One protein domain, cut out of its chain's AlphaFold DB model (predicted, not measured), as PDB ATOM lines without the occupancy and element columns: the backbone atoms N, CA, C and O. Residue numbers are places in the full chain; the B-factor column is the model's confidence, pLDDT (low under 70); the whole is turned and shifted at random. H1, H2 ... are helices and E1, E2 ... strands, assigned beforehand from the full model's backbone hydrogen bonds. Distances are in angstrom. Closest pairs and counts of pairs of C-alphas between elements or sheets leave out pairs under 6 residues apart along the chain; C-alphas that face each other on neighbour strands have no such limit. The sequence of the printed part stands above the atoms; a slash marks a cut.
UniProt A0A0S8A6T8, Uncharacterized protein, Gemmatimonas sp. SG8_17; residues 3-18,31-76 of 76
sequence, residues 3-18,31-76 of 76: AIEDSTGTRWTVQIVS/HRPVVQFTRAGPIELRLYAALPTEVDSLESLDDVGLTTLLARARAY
ATOM      1  N   ALA A   3     202.844 213.933 215.629       90.69
ATOM      2  CA  ALA A   3     203.242 214.307 214.276       90.69
ATOM      3  C   ALA A   3     202.359 213.592 213.247       90.69
ATOM      4  O   ALA A   3     202.038 212.421 213.437       90.69
ATOM      5  N   ILE A   4     201.989 214.293 212.180       93.12
ATOM      6  CA  ILE A   4     201.304 213.738 211.009       93.12
ATOM      7  C   ILE A   4     201.981 214.249 209.738       93.12
ATOM      8  O   ILE A   4     202.639 215.291 209.749       93.12
ATOM      9  N   GLU A   5     201.788 213.541 208.634       92.50
ATOM     10  CA  GLU A   5     202.196 213.985 207.304       92.50
ATOM     11  C   GLU A   5     200.942 214.196 206.457       92.50
ATOM     12  O   GLU A   5     200.003 213.402 206.518       92.50
ATOM     13  N   ASP A   6     200.879 215.310 205.731       87.94
ATOM     14  CA  ASP A   6     199.774 215.556 204.808       87.94
ATOM     15  C   ASP A   6     200.016 214.892 203.443       87.94
ATOM     16  O   ASP A   6     201.092 214.374 203.153       87.94
ATOM     17  N   SER A   7     199.017 214.948 202.560       84.88
ATOM     18  CA  SER A   7     199.111 214.384 201.206       84.88
ATOM     19  C   SER A   7     200.168 215.044 200.311       84.88
ATOM     20  O   SER A   7     200.429 214.550 199.218       84.88
ATOM     21  N   THR A   8     200.771 216.153 200.746       86.50
ATOM     22  CA  THR A   8     201.847 216.853 200.031       86.50
ATOM     23  C   THR A   8     203.238 216.476 200.547       86.50
ATOM     24  O   THR A   8     204.226 217.034 200.079       86.50
ATOM     25  N   GLY A   9     203.331 215.556 201.516       87.62
ATOM     26  CA  GLY A   9     204.584 215.192 202.183       87.62
ATOM     27  C   GLY A   9     205.041 216.222 203.223       87.62
ATOM     28  O   GLY A   9     206.167 216.162 203.718       87.62
ATOM     29  N   THR A  10     204.195 217.199 203.565       90.12
ATOM     30  CA  THR A  10     204.525 218.200 204.581       90.12
ATOM     31  C   THR A  10     204.256 217.620 205.961       90.12
ATOM     32  O   THR A  10     203.147 217.168 206.254       90.12
ATOM     33  N   ARG A  11     205.251 217.699 206.848       92.56
ATOM     34  CA  ARG A  11     205.110 217.275 208.244       92.56
ATOM     35  C   ARG A  11     204.484 218.364 209.104       92.56
ATOM     36  O   ARG A  11     204.869 219.534 209.041       92.56
ATOM     37  N   TRP A  12     203.552 217.951 209.948       93.38
ATOM     38  CA  TRP A  12     202.828 218.806 210.875       93.38
ATOM     39  C   TRP A  12     202.893 218.241 212.282       93.38
ATOM     40  O   TRP A  12     202.717 217.045 212.498       93.38
ATOM     41  N   THR A  13     203.089 219.126 213.247       93.50
ATOM     42  CA  THR A  13     202.981 218.815 214.667       93.50
ATOM     43  C   THR A  13     201.631 219.295 215.172       93.50
ATOM     44  O   THR A  13     201.274 220.457 214.988       93.50
ATOM     45  N   VAL A  14     200.887 218.409 215.822       93.31
ATOM     46  CA  VAL A  14     199.545 218.655 216.344       93.31
ATOM     47  C   VAL A  14     199.554 218.601 217.866       93.31
ATOM     48  O   VAL A  14     200.096 217.674 218.481       93.31
ATOM     49  N   GLN A  15     198.930 219.592 218.492       92.81
ATOM     50  CA  GLN A  15     198.736 219.643 219.939       92.81
ATOM     51  C   GLN A  15     197.397 220.285 220.293       92.81
ATOM     52  O   GLN A  15     196.938 221.181 219.592       92.81
ATOM     53  N   ILE A  16     196.774 219.846 221.386       90.06
ATOM     54  CA  ILE A  16     195.620 220.547 221.957       90.06
ATOM     55  C   ILE A  16     196.150 221.794 222.660       90.06
ATOM     56  O   ILE A  16     196.992 221.693 223.548       90.06
ATOM     57  N   VAL A  17     195.658 222.963 222.256       89.38
ATOM     58  CA  VAL A  17     196.009 224.260 222.862       89.38
ATOM     59  C   VAL A  17     194.912 224.796 223.768       89.38
ATOM     60  O   VAL A  17     195.160 225.641 224.620       89.38
ATOM     61  N   SER A  18     193.694 224.285 223.620       85.06
ATOM     62  CA  SER A  18     192.592 224.558 224.530       85.06
ATOM     63  C   SER A  18     191.746 223.309 224.654       85.06
ATOM     64  O   SER A  18     191.326 222.748 223.652       85.06
ATOM     65  N   HIS A  31     181.615 224.199 223.596       72.94
ATOM     66  CA  HIS A  31     182.987 224.115 224.090       72.94
ATOM     67  C   HIS A  31     183.668 222.839 223.598       72.94
ATOM     68  O   HIS A  31     183.564 221.784 224.219       72.94
ATOM     69  N   ARG A  32     184.361 222.958 222.462       80.19
ATOM     70  CA  ARG A  32     185.135 221.875 221.843       80.19
ATOM     71  C   ARG A  32     186.629 222.109 222.068       80.19
ATOM     72  O   ARG A  32     187.050 223.270 222.021       80.19
ATOM     73  N   PRO A  33     187.436 221.057 222.291       85.94
ATOM     74  CA  PRO A  33     188.880 221.213 222.321       85.94
ATOM     75  C   PRO A  33     189.384 221.814 221.007       85.94
ATOM     76  O   PRO A  33     188.900 221.466 219.933       85.94
ATOM     77  N   VAL A  34     190.353 222.718 221.082       88.81
ATOM     78  CA  VAL A  34     191.011 223.328 219.929       88.81
ATOM     79  C   VAL A  34     192.410 222.755 219.815       88.81
ATOM     80  O   VAL A  34     193.194 222.788 220.768       88.81
ATOM     81  N   VAL A  35     192.723 222.257 218.627       91.81
ATOM     82  CA  VAL A  35     194.056 221.815 218.245       91.81
ATOM     83  C   VAL A  35     194.760 222.881 217.423       91.81
ATOM     84  O   VAL A  35     194.147 223.585 216.622       91.81
ATOM     85  N   GLN A  36     196.066 222.972 217.626       93.94
ATOM     86  CA  GLN A  36     196.993 223.724 216.803       93.94
ATOM     87  C   GLN A  36     197.786 222.744 215.945       93.94
ATOM     88  O   GLN A  36     198.355 221.781 216.463       93.94
ATOM     89  N   PHE A  37     197.865 223.037 214.654       93.50
ATOM     90  CA  PHE A  37     198.761 222.410 213.700       93.50
ATOM     91  C   PHE A  37     199.914 223.365 213.416       93.50
ATOM     92  O   PHE A  37     199.694 224.486 212.961       93.50
ATOM     93  N   THR A  38     201.138 222.915 213.643       94.06
ATOM     94  CA  THR A  38     202.355 223.673 213.349       94.06
ATOM     95  C   THR A  38     203.115 222.969 212.241       94.06
ATOM     96  O   THR A  38     203.472 221.798 212.379       94.06
ATOM     97  N   ARG A  39     203.360 223.668 211.132       93.38
ATOM     98  CA  ARG A  39     204.131 223.120 210.014       93.38
ATOM     99  C   ARG A  39     205.600 222.984 210.401       93.38
ATOM    100  O   ARG A  39     206.201 223.955 210.856       93.38
ATOM    101  N   ALA A  40     206.195 221.821 210.156       86.56
ATOM    102  CA  ALA A  40     207.637 221.644 210.261       86.56
ATOM    103  C   ALA A  40     208.311 222.245 209.017       86.56
ATOM    104  O   ALA A  40     208.137 221.752 207.905       86.56
ATOM    105  N   GLY A  41     209.050 223.341 209.186       83.56
ATOM    106  CA  GLY A  41     209.749 223.999 208.086       83.56
ATOM    107  C   GLY A  41     210.346 225.353 208.476       83.56
ATOM    108  O   GLY A  41     210.178 225.791 209.611       83.56
ATOM    109  N   PRO A  42     211.026 226.033 207.533       79.44
ATOM    110  CA  PRO A  42     211.705 227.309 207.787       79.44
ATOM    111  C   PRO A  42     210.742 228.481 208.014       79.44
ATOM    112  O   PRO A  42     211.104 229.458 208.657       79.44
ATOM    113  N   ILE A  43     209.512 228.387 207.494       86.06
ATOM    114  CA  ILE A  43     208.440 229.349 207.764       86.06
ATOM    115  C   ILE A  43     207.435 228.666 208.680       86.06
ATOM    116  O   ILE A  43     206.789 227.689 208.267       86.06
ATOM    117  N   GLU A  44     207.315 229.202 209.892       84.62
ATOM    118  CA  GLU A  44     206.379 228.738 210.905       84.62
ATOM    119  C   GLU A  44     204.950 229.117 210.504       84.62
ATOM    120  O   GLU A  44     204.553 230.280 210.544       84.62
ATOM    121  N   LEU A  45     204.173 228.115 210.096       90.12
ATOM    122  CA  LEU A  45     202.752 228.264 209.807       90.12
ATOM    123  C   LEU A  45     201.957 227.534 210.885       90.12
ATOM    124  O   LEU A  45     202.182 226.345 211.126       90.12
ATOM    125  N   ARG A  46     201.028 228.254 211.516       92.94
ATOM    126  CA  ARG A  46     200.145 227.735 212.560       92.94
ATOM    127  C   ARG A  46     198.705 227.784 212.072       92.94
ATOM    128  O   ARG A  46     198.237 228.842 211.668       92.94
ATOM    129  N   LEU A  47     198.019 226.652 212.135       93.44
ATOM    130  CA  LEU A  47     196.592 226.538 211.846       93.44
ATOM    131  C   LEU A  47     195.871 226.038 213.090       93.44
ATOM    132  O   LEU A  47     196.451 225.308 213.892       93.44
ATOM    133  N   TYR A  48     194.606 226.412 213.243       92.00
ATOM    134  CA  TYR A  48     193.806 226.039 214.404       92.00
ATOM    135  C   TYR A  48     192.500 225.404 213.953       92.00
ATOM    136  O   TYR A  48     191.879 225.861 212.997       92.00
ATOM    137  N   ALA A  49     192.072 224.359 214.652       91.44
ATOM    138  CA  ALA A  49     190.788 223.722 214.397       91.44
ATOM    139  C   ALA A  49     190.163 223.210 215.690       91.44
ATOM    140  O   ALA A  49     190.862 222.746 216.588       91.44
ATOM    141  N   ALA A  50     188.836 223.254 215.772       89.12
ATOM    142  CA  ALA A  50     188.107 222.584 216.840       89.12
ATOM    143  C   ALA A  50     187.992 221.081 216.541       89.12
ATOM    144  O   ALA A  50     187.660 220.702 215.416       89.12
ATOM    145  N   LEU A  51     188.213 220.236 217.547       87.12
ATOM    146  CA  LEU A  51     187.932 218.807 217.460       87.12
ATOM    147  C   LEU A  51     186.433 218.559 217.205       87.12
ATOM    148  O   LEU A  51     185.587 219.390 217.563       87.12
ATOM    149  N   PRO A  52     186.073 217.424 216.581       85.31
ATOM    150  CA  PRO A  52     184.683 216.986 216.493       85.31
ATOM    151  C   PRO A  52     184.022 216.887 217.877       85.31
ATOM    152  O   PRO A  52     184.676 216.584 218.866       85.31
ATOM    153  N   THR A  53     182.706 217.109 217.946       78.75
ATOM    154  CA  THR A  53     181.927 217.183 219.203       78.75
ATOM    155  C   THR A  53     182.008 215.925 220.079       78.75
ATOM    156  O   THR A  53     181.749 215.988 221.279       78.75
ATOM    157  N   GLU A  54     182.331 214.781 219.480       78.19
ATOM    158  CA  GLU A  54     182.411 213.474 220.143       78.19
ATOM    159  C   GLU A  54     183.843 213.108 220.557       78.19
ATOM    160  O   GLU A  54     184.061 212.062 221.160       78.19
ATOM    161  N   VAL A  55     184.818 213.968 220.245       80.94
ATOM    162  CA  VAL A  55     186.242 213.708 220.438       80.94
ATOM    163  C   VAL A  55     186.809 214.676 221.470       80.94
ATOM    164  O   VAL A  55     186.945 215.874 221.219       80.94
ATOM    165  N   ASP A  56     187.194 214.128 222.619       73.94
ATOM    166  CA  ASP A  56     187.752 214.903 223.732       73.94
ATOM    167  C   ASP A  56     189.296 214.913 223.739       73.94
ATOM    168  O   ASP A  56     189.901 215.720 224.447       73.94
ATOM    169  N   SER A  57     189.953 214.046 222.953       80.50
ATOM    170  CA  SER A  57     191.416 213.909 222.938       80.50
ATOM    171  C   SER A  57     192.009 213.666 221.545       80.50
ATOM    172  O   SER A  57     191.339 213.190 220.629       80.50
ATOM    173  N   LEU A  58     193.301 213.978 221.388       83.38
ATOM    174  CA  LEU A  58     194.051 213.734 220.149       83.38
ATOM    175  C   LEU A  58     194.287 212.243 219.882       83.38
ATOM    176  O   LEU A  58     194.416 211.864 218.720       83.38
ATOM    177  N   GLU A  59     194.368 211.407 220.923       85.38
ATOM    178  CA  GLU A  59     194.573 209.959 220.757       85.38
ATOM    179  C   GLU A  59     193.345 209.261 220.170       85.38
ATOM    180  O   GLU A  59     193.466 208.190 219.584       85.38
ATOM    181  N   SER A  60     192.173 209.878 220.306       84.62
ATOM    182  CA  SER A  60     190.907 209.338 219.807       84.62
ATOM    183  C   SER A  60     190.732 209.519 218.292       84.62
ATOM    184  O   SER A  60     189.810 208.952 217.713       84.62
ATOM    185  N   LEU A  61     191.590 210.318 217.644       85.75
ATOM    186  CA  LEU A  61     191.614 210.503 216.191       85.75
ATOM    187  C   LEU A  61     192.724 209.658 215.566       85.75
ATOM    188  O   LEU A  61     193.861 209.656 216.036       85.75
ATOM    189  N   ASP A  62     192.415 208.983 214.467       89.50
ATOM    190  CA  ASP A  62     193.414 208.369 213.600       89.50
ATOM    191  C   ASP A  62     194.088 209.421 212.694       89.50
ATOM    192  O   ASP A  62     193.698 210.592 212.648       89.50
ATOM    193  N   ASP A  63     195.136 209.021 211.970       87.56
ATOM    194  CA  ASP A  63     195.859 209.943 211.081       87.56
ATOM    195  C   ASP A  63     194.960 210.474 209.947       87.56
ATOM    196  O   ASP A  63     195.101 211.624 209.522       87.56
ATOM    197  N   VAL A  64     193.981 209.681 209.499       88.94
ATOM    198  CA  VAL A  64     192.985 210.087 208.491       88.94
ATOM    199  C   VAL A  64     192.071 211.192 209.033       88.94
ATOM    200  O   VAL A  64     191.819 212.197 208.361       88.94
ATOM    201  N   GLY A  65     191.611 211.064 210.275       89.44
ATOM    202  CA  GLY A  65     190.834 212.090 210.957       89.44
ATOM    203  C   GLY A  65     191.630 213.377 211.163       89.44
ATOM    204  O   GLY A  65     191.111 214.471 210.924       89.44
ATOM    205  N   LEU A  66     192.909 213.271 211.540       90.50
ATOM    206  CA  LEU A  66     193.788 214.430 211.736       90.50
ATOM    207  C   LEU A  66     194.106 215.165 210.430       90.50
ATOM    208  O   LEU A  66     194.075 216.396 210.397       90.50
ATOM    209  N   THR A  67     194.364 214.435 209.345       91.56
ATOM    210  CA  THR A  67     194.591 215.022 208.014       91.56
ATOM    211  C   THR A  67     193.324 215.677 207.460       91.56
ATOM    212  O   THR A  67     193.391 216.785 206.925       91.56
ATOM    213  N   THR A  68     192.152 215.073 207.675       91.31
ATOM    214  CA  THR A  68     190.852 215.676 207.327       91.31
ATOM    215  C   THR A  68     190.603 216.971 208.105       91.31
ATOM    216  O   THR A  68     190.141 217.971 207.547       91.31
ATOM    217  N   LEU A  69     190.933 216.984 209.398       91.38
ATOM    218  CA  LEU A  69     190.803 218.169 210.243       91.38
ATOM    219  C   LEU A  69     191.762 219.288 209.812       91.38
ATOM    220  O   LEU A  69     191.354 220.447 209.743       91.38
ATOM    221  N   LEU A  70     193.003 218.943 209.457       91.62
ATOM    222  CA  LEU A  70     193.978 219.875 208.889       91.62
ATOM    223  C   LEU A  70     193.486 220.475 207.564       91.62
ATOM    224  O   LEU A  70     193.596 221.682 207.362       91.62
ATOM    225  N   ALA A  71     192.917 219.658 206.672       90.62
ATOM    226  CA  ALA A  71     192.357 220.134 205.409       90.62
ATOM    227  C   ALA A  71     191.226 221.149 205.638       90.62
ATOM    228  O   ALA A  71     191.192 222.193 204.990       90.62
ATOM    229  N   ARG A  72     190.353 220.894 206.622       88.94
ATOM    230  CA  ARG A  72     189.332 221.861 207.052       88.94
ATOM    231  C   ARG A  72     189.939 223.146 207.606       88.94
ATOM    232  O   ARG A  72     189.470 224.216 207.249       88.94
ATOM    233  N   ALA A  73     190.982 223.052 208.431       88.44
ATOM    234  CA  ALA A  73     191.656 224.214 209.014       88.44
ATOM    235  C   ALA A  73     192.300 225.141 207.970       88.44
ATOM    236  O   ALA A  73     192.512 226.311 208.253       88.44
ATOM    237  N   ARG A  74     192.632 224.621 206.781       87.00
ATOM    238  CA  ARG A  74     193.175 225.398 205.653       87.00
ATOM    239  C   ARG A  74     192.112 226.099 204.812       87.00
ATOM    240  O   ARG A  74     192.456 226.989 204.043       87.00
ATOM    241  N   ALA A  75     190.868 225.631 204.874       82.50
ATOM    242  CA  ALA A  75     189.771 226.153 204.063       82.50
ATOM    243  C   ALA A  75     189.094 227.390 204.683       82.50
ATOM    244  O   ALA A  75     188.266 228.011 204.019       82.50
ATOM    245  N   TYR A  76     189.425 227.712 205.937       61.59
ATOM    246  CA  TYR A  76     188.987 228.901 206.673       61.59
ATOM    247  C   TYR A  76     190.128 229.911 206.772       61.59
ATOM    248  O   TYR A  76     189.817 231.121 206.747       61.59
TER     249      TYR A  76
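This is residues 3 to 18 and 31 to 76 of the 76 residues of an uncharacterized protein of Gemmatimonas sp. SG8_17 (UniProt A0A0S8A6T8). A strongly twisted, curled sheet of four strands makes a wall, and the single helix H1 packs on one face of it, crossing from edge strand E1 to edge strand E4; the opposite face has no named helix on it. Two hairpins, E1 with E2 and E3 with E4, stand side by side in the sheet, and the long link of residues 51 to 62 leads from E4 to H1. The printed part has 62 residues, with E1, E2, E3, E4 and H1 following in that order along the chain; the sheet's order is E1, E2, E3, E4, all antiparallel, and the class is mixed, helices and strands. The whole is compact, with a radius of gyration of the C-alphas of 11.0 A, and elongated in outline, its C-alphas spanning 33 by 20 by 20 A.

Find C-alpha 3 at (203.242, 214.307, 214.276), where E1 begins; it covers residues 3 to 5, 7.1 A long. E2, residues 11 to 18, is the longest strand and runs 21.8 A to C-alpha 18 at (192.592, 224.558, 224.530). Beyond the cut, look for E3 at residues 34 to 39, 16.4 A, and E4 at residues 46 to 50, 13.8 A. H1, residues 63 to 74, runs 16.6 A and ends at C-alpha 74 at (193.175, 225.398, 205.653).

Start with the sheet, where the strands' lines turn by 80 degrees from edge to edge. E1 and E2, a hairpin, are antiparallel at 134 degrees; look at N 4 and O 12, 2.9 A apart. Inner strands E2 and E3 are antiparallel at 153 degrees, with N 13 and O 38 at 2.8 A and N 34 and O 18 at 2.7 A. E3 and E4, the other hairpin, are antiparallel at 154 degrees, with N 35 and O 49 at 2.8 A. E1 and E4 are apart. H1 is on the sheet, an arrangement of two layers, a helix on one face of a sheet. Its closest C-alphas to E4 are those of Ala 73 and Ala 49, 5.5 A apart; to E1, those of Asp 63 and Ile 4, 6.6 A; to E3, those of Leu 70 and Phe 37, 7.2 A. In H1 every O i to N i+4 pair is within hydrogen-bond range.

The two C-alphas farthest apart are those of Pro 42 and Glu 54, 34.7 A. Residues 19 to 30 are not printed; across this cut, in the link from E2 to E3, C-alphas 18 and 31 are 9.6 A apart. Of the links printed whole, E1 to E2 is tight, E3 to E4 short and E4 to H1 long. The mean pLDDT of the printed part is 87.5, and residue 76, the chain's last, is the one printed residue under 70.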